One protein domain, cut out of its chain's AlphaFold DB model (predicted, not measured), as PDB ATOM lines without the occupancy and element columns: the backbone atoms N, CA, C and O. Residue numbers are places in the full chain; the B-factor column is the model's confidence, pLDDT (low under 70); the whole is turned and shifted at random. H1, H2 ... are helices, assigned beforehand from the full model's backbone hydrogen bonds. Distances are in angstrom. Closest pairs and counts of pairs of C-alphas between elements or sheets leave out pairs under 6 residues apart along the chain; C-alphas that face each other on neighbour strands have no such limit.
ATOM      1  N   ASN A  95      -8.034 -12.320 -31.081       66.56
ATOM      2  CA  ASN A  95      -8.125 -11.162 -31.976       66.56
ATOM      3  C   ASN A  95      -9.581 -10.748 -32.256       66.56
ATOM      4  O   ASN A  95      -9.850  -9.579 -32.521       66.56
ATOM      5  N   SER A  96     -10.535 -11.687 -32.232       73.25
ATOM      6  CA  SER A  96     -11.950 -11.342 -32.404       73.25
ATOM      7  C   SER A  96     -12.518 -10.615 -31.193       73.25
ATOM      8  O   SER A  96     -13.268  -9.662 -31.381       73.25
ATOM      9  N   GLU A  97     -12.136 -11.030 -29.988       83.12
ATOM     10  CA  GLU A  97     -12.570 -10.402 -28.738       83.12
ATOM     11  C   GLU A  97     -11.971  -9.002 -28.592       83.12
ATOM     12  O   GLU A  97     -12.695  -8.043 -28.343       83.12
ATOM     13  N   GLU A  98     -10.673  -8.840 -28.867       82.75
ATOM     14  CA  GLU A  98     -10.020  -7.529 -28.821       82.75
ATOM     15  C   GLU A  98     -10.620  -6.547 -29.842       82.75
ATOM     16  O   GLU A  98     -10.857  -5.380 -29.531       82.75
ATOM     17  N   ARG A  99     -10.961  -7.015 -31.051       82.50
ATOM     18  CA  ARG A  99     -11.654  -6.187 -32.053       82.50
ATOM     19  C   ARG A  99     -13.083  -5.826 -31.647       82.50
ATOM     20  O   ARG A  99     -13.558  -4.767 -32.049       82.50
ATOM     21  N   GLN A 100     -13.770  -6.687 -30.898       84.31
ATOM     22  CA  GLN A 100     -15.093  -6.383 -30.346       84.31
ATOM     23  C   GLN A 100     -14.994  -5.332 -29.242       84.31
ATOM     24  O   GLN A 100     -15.729  -4.350 -29.299       84.31
ATOM     25  N   ALA A 101     -14.040  -5.478 -28.321       88.06
ATOM     26  CA  ALA A 101     -13.798  -4.508 -27.256       88.06
ATOM     27  C   ALA A 101     -13.430  -3.123 -27.816       88.06
ATOM     28  O   ALA A 101     -14.002  -2.120 -27.406       88.06
ATOM     29  N   GLN A 102     -12.552  -3.066 -28.825       90.75
ATOM     30  CA  GLN A 102     -12.212  -1.810 -29.508       90.75
ATOM     31  C   GLN A 102     -13.421  -1.170 -30.201       90.75
ATOM     32  O   GLN A 102     -13.551   0.050 -30.233       90.75
ATOM     33  N   HIS A 103     -14.306  -1.980 -30.785       88.12
ATOM     34  CA  HIS A 103     -15.517  -1.477 -31.425       88.12
ATOM     35  C   HIS A 103     -16.523  -0.944 -30.396       88.12
ATOM     36  O   HIS A 103     -17.142   0.090 -30.628       88.12
ATOM     37  N   GLU A 104     -16.668  -1.619 -29.257       91.50
ATOM     38  CA  GLU A 104     -17.494  -1.152 -28.143       91.50
ATOM     39  C   GLU A 104     -16.961   0.163 -27.561       91.50
ATOM     40  O   GLU A 104     -17.723   1.112 -27.390       91.50
ATOM     41  N   GLU A 105     -15.647   0.270 -27.359       91.69
ATOM     42  CA  GLU A 105     -14.999   1.501 -26.899       91.69
ATOM     43  C   GLU A 105     -15.250   2.675 -27.860       91.69
ATOM     44  O   GLU A 105     -15.645   3.756 -27.424       91.69
ATOM     45  N   GLN A 106     -15.127   2.447 -29.172       90.31
ATOM     46  CA  GLN A 106     -15.431   3.458 -30.194       90.31
ATOM     47  C   GLN A 106     -16.894   3.915 -30.161       90.31
ATOM     48  O   GLN A 106     -17.183   5.090 -30.389       90.31
ATOM     49  N   ILE A 107     -17.827   3.000 -29.882       90.62
ATOM     50  CA  ILE A 107     -19.246   3.343 -29.738       90.62
ATOM     51  C   ILE A 107     -19.451   4.239 -28.514       90.62
ATOM     52  O   ILE A 107     -20.151   5.247 -28.611       90.62
ATOM     53  N   LEU A 108     -18.839   3.903 -27.378       89.44
ATOM     54  CA  LEU A 108     -18.961   4.690 -26.150       89.44
ATOM     55  C   LEU A 108     -18.351   6.087 -26.303       89.44
ATOM     56  O   LEU A 108     -18.953   7.067 -25.867       89.44
ATOM     57  N   GLU A 109     -17.195   6.200 -26.960       92.50
ATOM     58  CA  GLU A 109     -16.570   7.490 -27.270       92.50
ATOM     59  C   GLU A 109     -17.484   8.359 -28.145       92.50
ATOM     60  O   GLU A 109     -17.679   9.544 -27.860       92.50
ATOM     61  N   LEU A 110     -18.112   7.759 -29.163       88.69
ATOM     62  CA  LEU A 110     -19.060   8.457 -30.025       88.69
ATOM     63  C   LEU A 110     -20.282   8.948 -29.241       88.69
ATOM     64  O   LEU A 110     -20.682  10.095 -29.412       88.69
ATOM     65  N   ILE A 111     -20.865   8.108 -28.380       89.31
ATOM     66  CA  ILE A 111     -22.044   8.472 -27.579       89.31
ATOM     67  C   ILE A 111     -21.705   9.589 -26.586       89.31
ATOM     68  O   ILE A 111     -22.468  10.545 -26.472       89.31
ATOM     69  N   ASN A 112     -20.549   9.517 -25.920       89.38
ATOM     70  CA  ASN A 112     -20.113  10.535 -24.958       89.38
ATOM     71  C   ASN A 112     -19.856  11.908 -25.601       89.38
ATOM     72  O   ASN A 112     -19.919  12.926 -24.915       89.38
ATOM     73  N   GLY A 113     -19.555  11.949 -26.901       86.44
ATOM     74  CA  GLY A 113     -19.365  13.191 -27.652       86.44
ATOM     75  C   GLY A 113     -20.658  13.844 -28.155       86.44
ATOM     76  O   GLY A 113     -20.596  14.937 -28.721       86.44
ATOM     77  N   LEU A 114     -21.814  13.193 -27.995       88.06
ATOM     78  CA  LEU A 114     -23.101  13.671 -28.501       88.06
ATOM     79  C   LEU A 114     -23.910  14.394 -27.414       88.06
ATOM     80  O   LEU A 114     -23.862  14.058 -26.236       88.06
ATOM     81  N   ASN A 115     -24.703  15.380 -27.835       89.75
ATOM     82  CA  ASN A 115     -25.638  16.082 -26.956       89.75
ATOM     83  C   ASN A 115     -26.856  15.196 -26.650       89.75
ATOM     84  O   ASN A 115     -27.280  14.406 -27.498       89.75
ATOM     85  N   GLU A 116     -27.487  15.392 -25.494       88.88
ATOM     86  CA  GLU A 116     -28.657  14.612 -25.060       88.88
ATOM     87  C   GLU A 116     -29.797  14.615 -26.097       88.88
ATOM     88  O   GLU A 116     -30.339  13.565 -26.441       88.88
ATOM     89  N   GLU A 117     -30.083  15.772 -26.699       87.12
ATOM     90  CA  GLU A 117     -31.085  15.901 -27.764       87.12
ATOM     91  C   GLU A 117     -30.737  15.036 -28.987       87.12
ATOM     92  O   GLU A 117     -31.587  14.341 -29.546       87.12
ATOM     93  N   THR A 118     -29.461  15.019 -29.385       86.94
ATOM     94  CA  THR A 118     -28.996  14.216 -30.525       86.94
ATOM     95  C   THR A 118     -29.034  12.718 -30.235       86.94
ATOM     96  O   THR A 118     -29.351  11.940 -31.134       86.94
ATOM     97  N   VAL A 119     -28.798  12.316 -28.983       90.38
ATOM     98  CA  VAL A 119     -28.957  10.924 -28.537       90.38
ATOM     99  C   VAL A 119     -30.427  10.512 -28.601       90.38
ATOM    100  O   VAL A 119     -30.730   9.443 -29.126       90.38
ATOM    101  N   GLY A 120     -31.347  11.378 -28.163       87.31
ATOM    102  CA  GLY A 120     -32.788  11.134 -28.260       87.31
ATOM    103  C   GLY A 120     -33.254  10.919 -29.703       87.31
ATOM    104  O   GLY A 120     -33.931   9.933 -30.004       87.31
ATOM    105  N   HIS A 121     -32.830  11.782 -30.630       90.38
ATOM    106  CA  HIS A 121     -33.142  11.619 -32.054       90.38
ATOM    107  C   HIS A 121     -32.564  10.325 -32.642       90.38
ATOM    108  O   HIS A 121     -33.244   9.631 -33.402       90.38
ATOM    109  N   LEU A 122     -31.330   9.980 -32.275       89.75
ATOM    110  CA  LEU A 122     -30.660   8.775 -32.754       89.75
ATOM    111  C   LEU A 122     -31.326   7.505 -32.206       89.75
ATOM    112  O   LEU A 122     -31.534   6.559 -32.961       89.75
ATOM    113  N   ALA A 123     -31.750   7.500 -30.940       88.62
ATOM    114  CA  ALA A 123     -32.482   6.392 -30.332       88.62
ATOM    115  C   ALA A 123     -33.816   6.122 -31.049       88.62
ATOM    116  O   ALA A 123     -34.112   4.977 -31.391       88.62
ATOM    117  N   VAL A 124     -34.591   7.170 -31.351       89.88
ATOM    118  CA  VAL A 124     -35.849   7.033 -32.106       89.88
ATOM    119  C   VAL A 124     -35.596   6.441 -33.495       89.88
ATOM    120  O   VAL A 124     -36.326   5.550 -33.936       89.88
ATOM    121  N   GLU A 125     -34.551   6.899 -34.183       89.06
ATOM    122  CA  GLU A 125     -34.206   6.404 -35.516       89.06
ATOM    123  C   GLU A 125     -33.703   4.947 -35.482       89.06
ATOM    124  O   GLU A 125     -34.054   4.150 -36.355       89.06
ATOM    125  N   LEU A 126     -32.946   4.553 -34.452       88.69
ATOM    126  CA  LEU A 126     -32.513   3.167 -34.251       88.69
ATOM    127  C   LEU A 126     -33.693   2.227 -33.978       88.69
ATOM    128  O   LEU A 126     -33.777   1.172 -34.609       88.69
ATOM    129  N   LEU A 127     -34.636   2.620 -33.117       88.12
ATOM    130  CA  LEU A 127     -35.818   1.809 -32.798       88.12
ATOM    131  C   LEU A 127     -36.740   1.614 -34.009       88.12
ATOM    132  O   LEU A 127     -37.314   0.540 -34.181       88.12
ATOM    133  N   ARG A 128     -36.830   2.604 -34.907       87.44
ATOM    134  CA  ARG A 128     -37.551   2.452 -36.183       87.44
ATOM    135  C   ARG A 128     -36.893   1.446 -37.123       87.44
ATOM    136  O   ARG A 128     -37.587   0.743 -37.853       87.44
ATOM    137  N   ARG A 129     -35.559   1.385 -37.140       88.25
ATOM    138  CA  ARG A 129     -34.795   0.488 -38.028       88.25
ATOM    139  C   ARG A 129     -34.666  -0.925 -37.468       88.25
ATOM    140  O   ARG A 129     -34.502  -1.865 -38.243       88.25
ATOM    141  N   GLN A 130     -34.716  -1.076 -36.147       87.75
ATOM    142  CA  GLN A 130     -34.549  -2.344 -35.445       87.75
ATOM    143  C   GLN A 130     -35.717  -2.574 -34.471       87.75
ATOM    144  O   GLN A 130     -35.562  -2.387 -33.264       87.75
ATOM    145  N   PRO A 131     -36.886  -3.031 -34.963       80.81
ATOM    146  CA  PRO A 131     -38.058  -3.252 -34.112       80.81
ATOM    147  C   PRO A 131     -37.859  -4.377 -33.081       80.81
ATOM    148  O   PRO A 131     -38.543  -4.396 -32.065       80.81
ATOM    149  N   ALA A 132     -36.909  -5.293 -33.307       80.69
ATOM    150  CA  ALA A 132     -36.539  -6.308 -32.317       80.69
ATOM    151  C   ALA A 132     -35.989  -5.668 -31.032       80.69
ATOM    152  O   ALA A 132     -36.422  -6.016 -29.942       80.69
ATOM    153  N   VAL A 133     -35.138  -4.646 -31.172       80.69
ATOM    154  CA  VAL A 133     -34.573  -3.910 -30.034       80.69
ATOM    155  C   VAL A 133     -35.678  -3.185 -29.264       80.69
ATOM    156  O   VAL A 133     -35.664  -3.178 -28.042       80.69
ATOM    157  N   PHE A 134     -36.687  -2.641 -29.952       80.94
ATOM    158  CA  PHE A 134     -37.858  -2.057 -29.288       80.94
ATOM    159  C   PHE A 134     -38.610  -3.075 -28.422       80.94
ATOM    160  O   PHE A 134     -38.945  -2.767 -27.281       80.94
ATOM    161  N   ALA A 135     -38.841  -4.287 -28.936       78.50
ATOM    162  CA  ALA A 135     -39.466  -5.349 -28.158       78.50
ATOM    163  C   ALA A 135     -38.614  -5.719 -26.933       78.50
ATOM    164  O   ALA A 135     -39.155  -5.851 -25.843       78.50
ATOM    165  N   ASP A 136     -37.294  -5.815 -27.079       79.38
ATOM    166  CA  ASP A 136     -36.389  -6.132 -25.967       79.38
ATOM    167  C   ASP A 136     -36.386  -5.028 -24.889       79.38
ATOM    168  O   ASP A 136     -36.355  -5.331 -23.695       79.38
ATOM    169  N   LEU A 137     -36.488  -3.750 -25.288       80.25
ATOM    170  CA  LEU A 137     -36.631  -2.617 -24.363       80.25
ATOM    171  C   LEU A 137     -37.960  -2.659 -23.598       80.25
ATOM    172  O   LEU A 137     -37.964  -2.512 -22.379       80.25
ATOM    173  N   VAL A 138     -39.083  -2.845 -24.300       79.44
ATOM    174  CA  VAL A 138     -40.424  -2.871 -23.684       79.44
ATOM    175  C   VAL A 138     -40.590  -4.080 -22.766       79.44
ATOM    176  O   VAL A 138     -41.200  -3.971 -21.707       79.44
ATOM    177  N   ASN A 139     -40.005  -5.216 -23.138       74.69
ATOM    178  CA  ASN A 139     -40.076  -6.452 -22.363       74.69
ATOM    179  C   ASN A 139     -39.069  -6.501 -21.197       74.69
ATOM    180  O   ASN A 139     -38.995  -7.520 -20.512       74.69
ATOM    181  N   GLY A 140     -38.293  -5.433 -20.961       64.75
ATOM    182  CA  GLY A 140     -37.340  -5.355 -19.846       64.75
ATOM    183  C   GLY A 140     -36.173  -6.339 -19.964       64.75
ATOM    184  O   GLY A 140     -35.626  -6.790 -18.962       64.75
ATOM    185  N   GLU A 141     -35.818  -6.714 -21.190       59.50
ATOM    186  CA  GLU A 141     -34.883  -7.799 -21.472       59.50
ATOM    187  C   GLU A 141     -33.421  -7.339 -21.533       59.50
ATOM    188  O   GLU A 141     -32.486  -8.144 -21.498       59.50
ATOM    189  N   LEU A 142     -33.224  -6.021 -21.569       53.78
ATOM    190  CA  LEU A 142     -31.938  -5.390 -21.320       53.78
ATOM    191  C   LEU A 142     -31.708  -5.272 -19.806       53.78
ATOM    192  O   LEU A 142     -32.613  -4.844 -19.087       53.78
ATOM    193  N   PRO A 143     -30.499  -5.581 -19.305       56.22
ATOM    194  CA  PRO A 143     -30.159  -5.454 -17.894       56.22
ATOM    195  C   PRO A 143     -29.971  -3.977 -17.509       56.22
ATOM    196  O   PRO A 143     -28.869  -3.556 -17.174       56.22
ATOM    197  N   ASN A 144     -31.042  -3.181 -17.550       50.06
ATOM    198  CA  ASN A 144     -31.080  -1.844 -16.970       50.06
ATOM    199  C   ASN A 144     -31.930  -1.868 -15.697       50.06
ATOM    200  O   ASN A 144     -33.139  -2.075 -15.697       50.06
TER     201      ASN A 144
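This is residues 95 to 144 of the 206 residues of an uncharacterized protein of Paramuricea clavata (UniProt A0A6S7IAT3). Picture a wide open V of two helices, H1 and H2, which come near each other at the end of H1 and the start of H2, with a short third helix, H3, turning off at the far end of H2. Most of H1 is a lone arm: its residues 95 to 110 stick out free, while H2, H3 and a short tail, residues 139 to 144, make up most of the rest. The printed part has 50 residues with three named helices, in the order H1, H2, H3, and no named strand; the class is all helix. The whole is loose, with a radius of gyration of the C-alphas of 13.2 A, and spans 33 by 26 by 21 A.

Find C-alpha 95 at (-8.125, -11.162, -31.976); there H1 begins, and it runs through residues 95 to 112, 25.8 A from first to last C-alpha. After residues 113 to 115, look for C-alpha 116 at (-28.657, 14.612, -25.060), where H2 begins; it holds residues 116 to 129 and is 20.1 A long from first to last C-alpha. Past Gln 130 comes H3, residues 131 to 138, 10.7 A from first to last C-alpha, ending at C-alpha 138 at (-40.424, -2.871, -23.684).

Start with H1, which is close to H2 but not clearly touching it: their closest C-alphas, those of Ile 111 and Val 119, are 7.4 A apart. The two run opposite ways at a steep tilt of 52 degrees, and their centres are 19.8 A apart. Go on along H2 to Leu 127, whose C-alpha is 5.6 A from that of Phe 134, the closest pair of H2 and H3. These two helices are also close but not clearly touching, with 2 pairs of C-alphas within 8 A. They run opposite ways at a steep tilt of 58 degrees. H1 and H3 are apart. In the backbones of H1, H2 and H3 you will find every O i to N i+4 pair within hydrogen-bond range.

The two C-alphas farthest apart are those of Asn 95 and Glu 117, 35.7 A, and the first and last printed C-alphas, those of Asn 95 and Asn 144, are 29.0 A apart. Without residues 95 to 110, which stand free, the body of 34 residues spans 28 by 21 by 11 A. The printed part has no cut, and the links H1 to H2 and H2 to H3 are both tight. Read the B-factor column for the model's confidence: the mean pLDDT of the printed part is 82.9, and it falls under 70 at residue 95 and at residues 140 to 144.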